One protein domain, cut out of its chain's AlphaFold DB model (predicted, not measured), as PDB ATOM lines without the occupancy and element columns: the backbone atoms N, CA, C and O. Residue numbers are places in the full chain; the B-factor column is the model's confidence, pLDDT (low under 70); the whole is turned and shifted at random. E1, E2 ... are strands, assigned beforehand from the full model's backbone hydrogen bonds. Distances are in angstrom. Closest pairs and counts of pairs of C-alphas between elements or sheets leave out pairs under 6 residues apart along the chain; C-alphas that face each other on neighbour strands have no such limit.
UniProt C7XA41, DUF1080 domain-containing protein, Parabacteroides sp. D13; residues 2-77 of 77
ATOM      1  N   ARG A   2      72.742 -10.196 -23.219       98.69
ATOM      2  CA  ARG A   2      72.003 -10.019 -21.963       98.69
ATOM      3  C   ARG A   2      72.980 -10.221 -20.810       98.69
ATOM      4  O   ARG A   2      73.654 -11.245 -20.779       98.69
ATOM      5  N   ILE A   3      73.024  -9.268 -19.889       98.75
ATOM      6  CA  ILE A   3      73.848  -9.328 -18.680       98.75
ATOM      7  C   ILE A   3      72.886  -9.433 -17.497       98.75
ATOM      8  O   ILE A   3      71.940  -8.650 -17.406       98.75
ATOM      9  N   LYS A   4      73.076 -10.436 -16.640       98.75
ATOM     10  CA  LYS A   4      72.336 -10.597 -15.384       98.75
ATOM     11  C   LYS A   4      73.303 -10.301 -14.242       98.75
ATOM     12  O   LYS A   4      74.321 -10.980 -14.156       98.75
ATOM     13  N   CYS A   5      72.977  -9.334 -13.390       98.69
ATOM     14  CA  CYS A   5      73.786  -8.967 -12.227       98.69
ATOM     15  C   CYS A   5      72.968  -9.207 -10.954       98.69
ATOM     16  O   CYS A   5      72.058  -8.435 -10.659       98.69
ATOM     17  N   ALA A   6      73.263 -10.288 -10.235       98.56
ATOM     18  CA  ALA A   6      72.594 -10.696  -9.001       98.56
ATOM     19  C   ALA A   6      73.585 -10.609  -7.831       98.56
ATOM     20  O   ALA A   6      74.197 -11.603  -7.445       98.56
ATOM     21  N   GLY A   7      73.794  -9.398  -7.306       98.62
ATOM     22  CA  GLY A   7      74.851  -9.160  -6.323       98.62
ATOM     23  C   GLY A   7      76.218  -9.523  -6.909       98.62
ATOM     24  O   GLY A   7      76.588  -9.014  -7.965       98.62
ATOM     25  N   GLN A   8      76.935 -10.432  -6.246       98.69
ATOM     26  CA  GLN A   8      78.243 -10.932  -6.683       98.69
ATOM     27  C   GLN A   8      78.171 -11.952  -7.833       98.69
ATOM     28  O   GLN A   8      79.209 -12.344  -8.363       98.69
ATOM     29  N   HIS A   9      76.976 -12.384  -8.244       98.81
ATOM     30  CA  HIS A   9      76.815 -13.340  -9.332       98.81
ATOM     31  C   HIS A   9      76.489 -12.635 -10.656       98.81
ATOM     32  O   HIS A   9      75.401 -12.073 -10.831       98.81
ATOM     33  N   ILE A  10      77.409 -12.696 -11.619       98.81
ATOM     34  CA  ILE A  10      77.273 -12.071 -12.940       98.81
ATOM     35  C   ILE A  10      77.207 -13.151 -14.017       98.81
ATOM     36  O   ILE A  10      78.063 -14.026 -14.099       98.81
ATOM     37  N   MET A  11      76.210 -13.069 -14.896       98.88
ATOM     38  CA  MET A  11      76.067 -13.971 -16.041       98.88
ATOM     39  C   MET A  11      75.935 -13.179 -17.338       98.88
ATOM     40  O   MET A  11      75.116 -12.261 -17.436       98.88
ATOM     41  N   VAL A  12      76.670 -13.599 -18.366       98.88
ATOM     42  CA  VAL A  12      76.607 -13.018 -19.711       98.88
ATOM     43  C   VAL A  12      76.075 -14.042 -20.706       98.88
ATOM     44  O   VAL A  12      76.589 -15.155 -20.844       98.88
ATOM     45  N   ILE A  13      75.034 -13.636 -21.433       98.88
ATOM     46  CA  ILE A  13      74.465 -14.374 -22.558       98.88
ATOM     47  C   ILE A  13      74.691 -13.565 -23.835       98.88
ATOM     48  O   ILE A  13      74.197 -12.441 -23.980       98.88
ATOM     49  N   LEU A  14      75.395 -14.153 -24.795       98.75
ATOM     50  CA  LEU A  14      75.655 -13.564 -26.104       98.75
ATOM     51  C   LEU A  14      75.019 -14.444 -27.178       98.75
ATOM     52  O   LEU A  14      75.215 -15.653 -27.184       98.75
ATOM     53  N   ASN A  15      74.206 -13.839 -28.049       98.50
ATOM     54  CA  ASN A  15      73.495 -14.528 -29.136       98.50
ATOM     55  C   ASN A  15      72.767 -15.813 -28.687       98.50
ATOM     56  O   ASN A  15      72.813 -16.835 -29.356       98.50
ATOM     57  N   GLY A  16      72.115 -15.764 -27.520       98.38
ATOM     58  CA  GLY A  16      71.353 -16.888 -26.963       98.38
ATOM     59  C   GLY A  16      72.169 -17.900 -26.147       98.38
ATOM     60  O   GLY A  16      71.571 -18.697 -25.431       98.38
ATOM     61  N   LYS A  17      73.505 -17.837 -26.162       98.69
ATOM     62  CA  LYS A  17      74.382 -18.772 -25.442       98.69
ATOM     63  C   LYS A  17      74.946 -18.156 -24.159       98.69
ATOM     64  O   LYS A  17      75.413 -17.018 -24.182       98.69
ATOM     65  N   LYS A  18      74.936 -18.907 -23.046       98.62
ATOM     66  CA  LYS A  18      75.696 -18.550 -21.833       98.62
ATOM     67  C   LYS A  18      77.185 -18.674 -22.155       98.62
ATOM     68  O   LYS A  18      77.641 -19.769 -22.472       98.62
ATOM     69  N   VAL A  19      77.907 -17.558 -22.109       98.81
ATOM     70  CA  VAL A  19      79.339 -17.501 -22.460       98.81
ATOM     71  C   VAL A  19      80.230 -17.209 -21.260       98.81
ATOM     72  O   VAL A  19      81.403 -17.560 -21.280       98.81
ATOM     73  N   THR A  20      79.682 -16.600 -20.208       98.69
ATOM     74  CA  THR A  20      80.431 -16.274 -18.991       98.69
ATOM     75  C   THR A  20      79.512 -16.341 -17.784       98.69
ATOM     76  O   THR A  20      78.349 -15.929 -17.851       98.69
ATOM     77  N   GLU A  21      80.049 -16.849 -16.684       98.69
ATOM     78  CA  GLU A  21      79.425 -16.867 -15.371       98.69
ATOM     79  C   GLU A  21      80.517 -16.615 -14.335       98.69
ATOM     80  O   GLU A  21      81.575 -17.240 -14.378       98.69
ATOM     81  N   MET A  22      80.282 -15.644 -13.464       98.69
ATOM     82  CA  MET A  22      81.246 -15.157 -12.494       98.69
ATOM     83  C   MET A  22      80.586 -15.101 -11.125       98.69
ATOM     84  O   MET A  22      79.504 -14.540 -10.971       98.69
ATOM     85  N   ASP A  23      81.298 -15.635 -10.141       98.75
ATOM     86  CA  ASP A  23      81.073 -15.403  -8.723       98.75
ATOM     87  C   ASP A  23      82.207 -14.503  -8.225       98.75
ATOM     88  O   ASP A  23      83.349 -14.952  -8.083       98.75
ATOM     89  N   MET A  24      81.907 -13.218  -8.028       98.81
ATOM     90  CA  MET A  24      82.895 -12.195  -7.674       98.81
ATOM     91  C   MET A  24      83.608 -12.499  -6.352       98.81
ATOM     92  O   MET A  24      84.745 -12.068  -6.187       98.81
ATOM     93  N   SER A  25      82.994 -13.272  -5.445       98.75
ATOM     94  CA  SER A  25      83.598 -13.632  -4.153       98.75
ATOM     95  C   SER A  25      84.913 -14.409  -4.293       98.75
ATOM     96  O   SER A  25      85.744 -14.391  -3.389       98.75
ATOM     97  N   LYS A  26      85.150 -15.043  -5.451       98.75
ATOM     98  CA  LYS A  26      86.382 -15.789  -5.747       98.75
ATOM     99  C   LYS A  26      87.557 -14.891  -6.135       98.75
ATOM    100  O   LYS A  26      88.706 -15.314  -6.041       98.75
ATOM    101  N   TRP A  27      87.298 -13.655  -6.555       98.69
ATOM    102  CA  TRP A  27      88.325 -12.676  -6.928       98.69
ATOM    103  C   TRP A  27      88.780 -11.885  -5.698       98.69
ATOM    104  O   TRP A  27      88.521 -10.688  -5.565       98.69
ATOM    105  N   ILE A  28      89.449 -12.594  -4.788       98.50
ATOM    106  CA  ILE A  28      89.967 -12.058  -3.520       98.50
ATOM    107  C   ILE A  28      91.274 -11.270  -3.680       98.50
ATOM    108  O   ILE A  28      91.661 -10.531  -2.783       98.50
ATOM    109  N   SER A  29      91.965 -11.426  -4.812       98.19
ATOM    110  CA  SER A  29      93.189 -10.691  -5.134       98.19
ATOM    111  C   SER A  29      92.914  -9.626  -6.193       98.19
ATOM    112  O   SER A  29      92.146  -9.845  -7.127       98.19
ATOM    113  N   GLY A  30      93.576  -8.479  -6.053       98.19
ATOM    114  CA  GLY A  30      93.610  -7.415  -7.057       98.19
ATOM    115  C   GLY A  30      94.694  -7.591  -8.122       98.19
ATOM    116  O   GLY A  30      94.800  -6.769  -9.024       98.19
ATOM    117  N   THR A  31      95.526  -8.633  -8.016       98.25
ATOM    118  CA  THR A  31      96.659  -8.878  -8.927       98.25
ATOM    119  C   THR A  31      96.615 -10.242  -9.610       98.25
ATOM    120  O   THR A  31      97.258 -10.418 -10.640       98.25
ATOM    121  N   LYS A  32      95.850 -11.205  -9.080       98.56
ATOM    122  CA  LYS A  32      95.729 -12.567  -9.618       98.56
ATOM    123  C   LYS A  32      94.270 -12.998  -9.723       98.56
ATOM    124  O   LYS A  32      93.495 -12.814  -8.786       98.56
ATOM    125  N   ASN A  33      93.915 -13.615 -10.844       98.69
ATOM    126  CA  ASN A  33      92.637 -14.292 -11.033       98.69
ATOM    127  C   ASN A  33      92.592 -15.622 -10.251       98.69
ATOM    128  O   ASN A  33      93.643 -16.143  -9.868       98.69
ATOM    129  N   PRO A  34      91.403 -16.226 -10.055       98.56
ATOM    130  CA  PRO A  34      91.264 -17.518  -9.374       98.56
ATOM    131  C   PRO A  34      92.034 -18.675 -10.026       98.56
ATOM    132  O   PRO A  34      92.373 -19.639  -9.350       98.56
ATOM    133  N   ASP A  35      92.306 -18.586 -11.329       98.31
ATOM    134  CA  ASP A  35      93.107 -19.562 -12.078       98.31
ATOM    135  C   ASP A  35      94.622 -19.276 -12.042       98.31
ATOM    136  O   ASP A  35      95.405 -20.013 -12.636       98.31
ATOM    137  N   GLY A  36      95.047 -18.215 -11.348       98.31
ATOM    138  CA  GLY A  36      96.445 -17.807 -11.210       98.31
ATOM    139  C   GLY A  36      96.971 -16.879 -12.312       98.31
ATOM    140  O   GLY A  36      98.106 -16.403 -12.200       98.31
ATOM    141  N   SER A  37      96.177 -16.577 -13.344       98.62
ATOM    142  CA  SER A  37      96.549 -15.591 -14.367       98.62
ATOM    143  C   SER A  37      96.602 -14.165 -13.801       98.62
ATOM    144  O   SER A  37      95.952 -13.852 -12.800       98.62
ATOM    145  N   ASP A  38      97.400 -13.292 -14.418       98.56
ATOM    146  CA  ASP A  38      97.579 -11.913 -13.955       98.56
ATOM    147  C   ASP A  38      96.356 -11.030 -14.233       98.56
ATOM    148  O   ASP A  38      95.769 -11.058 -15.317       98.56
ATOM    149  N   ILE A  39      96.002 -10.198 -13.250       98.56
ATOM    150  CA  ILE A  39      95.055  -9.095 -13.427       98.56
ATOM    151  C   ILE A  39      95.829  -7.881 -13.959       98.56
ATOM    152  O   ILE A  39      96.920  -7.584 -13.464       98.56
ATOM    153  N   PRO A  40      95.285  -7.140 -14.940       98.31
ATOM    154  CA  PRO A  40      95.900  -5.905 -15.402       98.31
ATOM    155  C   PRO A  40      96.154  -4.906 -14.267       98.31
ATOM    156  O   PRO A  40      95.264  -4.621 -13.468       98.31
ATOM    157  N   SER A  41      97.347  -4.309 -14.234       97.81
ATOM    158  CA  SER A  41      97.796  -3.446 -13.127       97.81
ATOM    159  C   SER A  41      96.925  -2.204 -12.892       97.81
ATOM    160  O   SER A  41      96.909  -1.659 -11.790       97.81
ATOM    161  N   TRP A  42      96.167  -1.764 -13.900       97.69
ATOM    162  CA  TRP A  42      95.227  -0.646 -13.789       97.69
ATOM    163  C   TRP A  42      93.866  -1.024 -13.172       97.69
ATOM    164  O   TRP A  42      93.014  -0.151 -13.009       97.69
ATOM    165  N   LEU A  43      93.647  -2.292 -12.797       98.06
ATOM    166  CA  LEU A  43      92.442  -2.789 -12.112       98.06
ATOM    167  C   LEU A  43      92.779  -3.429 -10.744       98.06
ATOM    168  O   LEU A  43      92.450  -4.590 -10.518       98.06
ATOM    169  N   PRO A  44      93.398  -2.698  -9.796       97.44
ATOM    170  CA  PRO A  44      94.037  -3.294  -8.618       97.44
ATOM    171  C   PRO A  44      93.078  -3.688  -7.483       97.44
ATOM    172  O   PRO A  44      93.529  -4.172  -6.448       97.44
ATOM    173  N   LYS A  45      91.773  -3.416  -7.600       98.44
ATOM    174  CA  LYS A  45      90.814  -3.686  -6.519       98.44
ATOM    175  C   LYS A  45      90.299  -5.124  -6.623       98.44
ATOM    176  O   LYS A  45      89.769  -5.461  -7.683       98.44
ATOM    177  N   PRO A  46      90.377  -5.940  -5.556       98.56
ATOM    178  CA  PRO A  46      89.728  -7.247  -5.524       98.56
ATOM    179  C   PRO A  46      88.239  -7.125  -5.855       98.56
ATOM    180  O   PRO A  46      87.527  -6.307  -5.269       98.56
ATOM    181  N   PHE A  47      87.737  -7.936  -6.788       98.69
ATOM    182  CA  PHE A  47      86.320  -7.848  -7.158       98.69
ATOM    183  C   PHE A  47      85.404  -8.331  -6.033       98.69
ATOM    184  O   PHE A  47      84.269  -7.867  -5.954       98.69
ATOM    185  N   ALA A  48      85.895  -9.185  -5.130       98.69
ATOM    186  CA  ALA A  48      85.161  -9.603  -3.940       98.69
ATOM    187  C   ALA A  48      84.746  -8.418  -3.040       98.69
ATOM    188  O   ALA A  48      83.740  -8.515  -2.339       98.69
ATOM    189  N   GLU A  49      85.470  -7.293  -3.098       98.69
ATOM    190  CA  GLU A  49      85.235  -6.094  -2.280       98.69
ATOM    191  C   GLU A  49      84.447  -4.994  -3.015       98.69
ATOM    192  O   GLU A  49      84.074  -3.980  -2.417       98.69
ATOM    193  N   LEU A  50      84.191  -5.151  -4.319       98.69
ATOM    194  CA  LEU A  50      83.483  -4.134  -5.091       98.69
ATOM    195  C   LEU A  50      81.996  -4.069  -4.697       98.69
ATOM    196  O   LEU A  50      81.329  -5.105  -4.623       98.69
ATOM    197  N   PRO A  51      81.419  -2.861  -4.530       98.62
ATOM    198  CA  PRO A  51      79.983  -2.710  -4.336       98.62
ATOM    199  C   PRO A  51      79.197  -3.258  -5.530       98.62
ATOM    200  O   PRO A  51      79.455  -2.908  -6.681       98.62
ATOM    201  N   THR A  52      78.162  -4.051  -5.265       98.62
ATOM    202  CA  THR A  52      77.330  -4.678  -6.309       98.62
ATOM    203  C   THR A  52      76.119  -3.823  -6.698       98.62
ATOM    204  O   THR A  52      75.078  -4.333  -7.113       98.62
ATOM    205  N   LYS A  53      76.230  -2.504  -6.515       98.62
ATOM    206  CA  LYS A  53      75.232  -1.495  -6.882       98.62
ATOM    207  C   LYS A  53      75.962  -0.254  -7.377       98.62
ATOM    208  O   LYS A  53      76.865   0.239  -6.708       98.62
ATOM    209  N   GLY A  54      75.542   0.272  -8.522       98.38
ATOM    210  CA  GLY A  54      76.156   1.449  -9.122       98.38
ATOM    211  C   GLY A  54      75.480   1.859 -10.424       98.38
ATOM    212  O   GLY A  54      74.441   1.312 -10.801       98.38
ATOM    213  N   PHE A  55      76.081   2.835 -11.100       98.62
ATOM    214  CA  PHE A  55      75.655   3.271 -12.427       98.62
ATOM    215  C   PHE A  55      76.041   2.251 -13.505       98.62
ATOM    216  O   PHE A  55      76.993   1.487 -13.347       98.62
ATOM    217  N   ILE A  56      75.316   2.268 -14.624       98.62
ATOM    218  CA  ILE A  56      75.617   1.465 -15.814       98.62
ATOM    219  C   ILE A  56      76.113   2.410 -16.906       98.62
ATOM    220  O   ILE A  56      75.455   3.406 -17.201       98.62
ATOM    221  N   GLY A  57      77.257   2.088 -17.510       98.19
ATOM    222  CA  GLY A  57      77.873   2.871 -18.581       98.19
ATOM    223  C   GLY A  57      78.128   2.041 -19.839       98.19
ATOM    224  O   GLY A  57      78.270   0.821 -19.775       98.19
ATOM    225  N   LEU A  58      78.206   2.718 -20.984       97.94
ATOM    226  CA  LEU A  58      78.644   2.160 -22.264       97.94
ATOM    227  C   LEU A  58      79.871   2.951 -22.714       97.94
ATOM    228  O   LEU A  58      79.816   4.174 -22.765       97.94
ATOM    229  N   GLN A  59      80.970   2.260 -23.019       96.31
ATOM    230  CA  GLN A  59      82.281   2.896 -23.206       96.31
ATOM    231  C   GLN A  59      82.342   3.881 -24.390       96.31
ATOM    232  O   GLN A  59      83.086   4.853 -24.332       96.31
ATOM    233  N   GLY A  60      81.560   3.655 -25.453       95.44
ATOM    234  CA  GLY A  60      81.627   4.452 -26.683       95.44
ATOM    235  C   GLY A  60      82.792   4.037 -27.590       95.44
ATOM    236  O   GLY A  60      83.128   2.855 -27.651       95.44
ATOM    237  N   LYS A  61      83.380   4.996 -28.323       94.38
ATOM    238  CA  LYS A  61      84.559   4.770 -29.182       94.38
ATOM    239  C   LYS A  61      85.716   4.225 -28.333       94.38
ATOM    240  O   LYS A  61      86.043   4.807 -27.301       94.38
ATOM    241  N   HIS A  62      86.344   3.140 -28.779       92.00
ATOM    242  CA  HIS A  62      87.475   2.528 -28.085       92.00
ATOM    243  C   HIS A  62      88.642   2.333 -29.056       92.00
ATOM    244  O   HIS A  62      88.512   1.618 -30.052       92.00
ATOM    245  N   GLY A  63      89.765   3.010 -28.796       91.12
ATOM    246  CA  GLY A  63      90.813   3.186 -29.805       91.12
ATOM    247  C   GLY A  63      90.238   3.869 -31.049       91.12
ATOM    248  O   GLY A  63      89.468   4.820 -30.925       91.12
ATOM    249  N   ASP A  64      90.539   3.344 -32.234       93.56
ATOM    250  CA  ASP A  64      89.998   3.849 -33.504       93.56
ATOM    251  C   ASP A  64      88.681   3.189 -33.936       93.56
ATOM    252  O   ASP A  64      88.079   3.581 -34.935       93.56
ATOM    253  N   SER A  65      88.181   2.229 -33.156       96.44
ATOM    254  CA  SER A  65      86.980   1.467 -33.489       96.44
ATOM    255  C   SER A  65      85.708   2.146 -32.981       96.44
ATOM    256  O   SER A  65      85.572   2.475 -31.797       96.44
ATOM    257  N   LEU A  66      84.746   2.326 -33.889       97.06
ATOM    258  CA  LEU A  66      83.398   2.805 -33.579       97.06
ATOM    259  C   LEU A  66      82.477   1.656 -33.153       97.06
ATOM    260  O   LEU A  66      82.675   0.501 -33.528       97.06
ATOM    261  N   ILE A  67      81.436   1.996 -32.392       97.75
ATOM    262  CA  ILE A  67      80.398   1.053 -31.977       97.75
ATOM    263  C   ILE A  67      79.029   1.738 -31.917       97.75
ATOM    264  O   ILE A  67      78.923   2.913 -31.566       97.75
ATOM    265  N   TRP A  68      77.974   0.984 -32.232       97.69
ATOM    266  CA  TRP A  68      76.587   1.444 -32.184       97.69
ATOM    267  C   TRP A  68      75.745   0.509 -31.322       97.69
ATOM    268  O   TRP A  68      75.856  -0.716 -31.413       97.69
ATOM    269  N   PHE A  69      74.861   1.091 -30.514       98.12
ATOM    270  CA  PHE A  69      73.957   0.353 -29.639       98.12
ATOM    271  C   PHE A  69      72.507   0.667 -29.994       98.12
ATOM    272  O   PHE A  69      72.164   1.787 -30.359       98.12
ATOM    273  N   ARG A  70      71.634  -0.328 -29.843       98.56
ATOM    274  CA  ARG A  70      70.182  -0.164 -29.950       98.56
ATOM    275  C   ARG A  70      69.480  -1.115 -28.992       98.56
ATOM    276  O   ARG A  70      70.046  -2.145 -28.626       98.56
ATOM    277  N   ASN A  71      68.235  -0.799 -28.638       98.50
ATOM    278  CA  ASN A  71      67.374  -1.641 -27.797       98.50
ATOM    279  C   ASN A  71      67.975  -1.971 -26.419       98.50
ATOM    280  O   ASN A  71      67.853  -3.101 -25.938       98.50
ATOM    281  N   ILE A  72      68.628  -0.989 -25.792       98.56
ATOM    282  CA  ILE A  72      69.132  -1.097 -24.420       98.56
ATOM    283  C   ILE A  72      67.941  -0.985 -23.470       98.56
ATOM    284  O   ILE A  72      67.152  -0.049 -23.556       98.56
ATOM    285  N   LYS A  73      67.795  -1.962 -22.581       98.56
ATOM    286  CA  LYS A  73      66.677  -2.055 -21.643       98.56
ATOM    287  C   LYS A  73      67.131  -2.730 -20.361       98.56
ATOM    288  O   LYS A  73      68.014  -3.586 -20.393       98.56
ATOM    289  N   ILE A  74      66.502  -2.353 -19.256       98.69
ATOM    290  CA  ILE A  74      66.781  -2.871 -17.919       98.69
ATOM    291  C   ILE A  74      65.475  -3.293 -17.246       98.69
ATOM    292  O   ILE A  74      64.422  -2.714 -17.502       98.69
ATOM    293  N   ARG A  75      65.552  -4.321 -16.404       98.44
ATOM    294  CA  ARG A  75      64.504  -4.703 -15.454       98.44
ATOM    295  C   ARG A  75      65.158  -5.189 -14.165       98.44
ATOM    296  O   ARG A  75      66.295  -5.663 -14.219       98.44
ATOM    297  N   SER A  76      64.445  -5.115 -13.046       97.69
ATOM    298  CA  SER A  76      64.820  -5.867 -11.845       97.69
ATOM    299  C   SER A  76      64.785  -7.371 -12.128       97.69
ATOM    300  O   SER A  76      64.124  -7.816 -13.079       97.69
ATOM    301  N   LEU A  77      65.532  -8.140 -11.332       94.44
ATOM    302  CA  LEU A  77      65.547  -9.598 -11.441       94.44
ATOM    303  C   LEU A  77      64.177 -10.192 -11.125       94.44
ATOM    304  O   LEU A  77      63.523  -9.684 -10.190       94.44
TER     305      LEU A  77
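AT A GLANCE: This is residues 2 to 77 of the 77 residues of the protein "DUF1080 domain-containing protein" of Parabacteroides sp. D13 (UniProt C7XA41). With little regular structure, the domain is a small three-stranded sheet from which residues 24 to 77 sweep out in a wide, open loop, with residues 61 to 66 sticking out. The 76 printed residues include E1, E2 and E3 in chain order and no named helix; the class is all strand, with 18 residues in named elements. The whole is loose, with a radius of gyration of the C-alphas of 14.6 A and spans of 36 by 35 by 25 A.

IN THESE COORDINATES: E1, residues 2 to 6, begins at C-alpha 2 (72.003, -10.019, -21.963). E2 is residues 9 to 14, 16.8 A long. E3, residues 17 to 23, runs 18.3 A to C-alpha 23 (81.073, -15.403, -8.723).

HOW THE PARTS SIT: The strands form a meander, each the antiparallel neighbour of the one before. Hairpin E1 and E2 has N 4 and O 11 within hydrogen-bond range at 2.9 A. Hairpin E2 and E3 has N 22 and O 10 at 2.8 A. E1 and E3 are edge strands.

THE WHOLE: The C-alphas farthest apart, Gly 36 and Asn 71, are 37.2 A apart. Both links between strands are tight. The printed part has no cut, and no printed residue is under 70 in pLDDT.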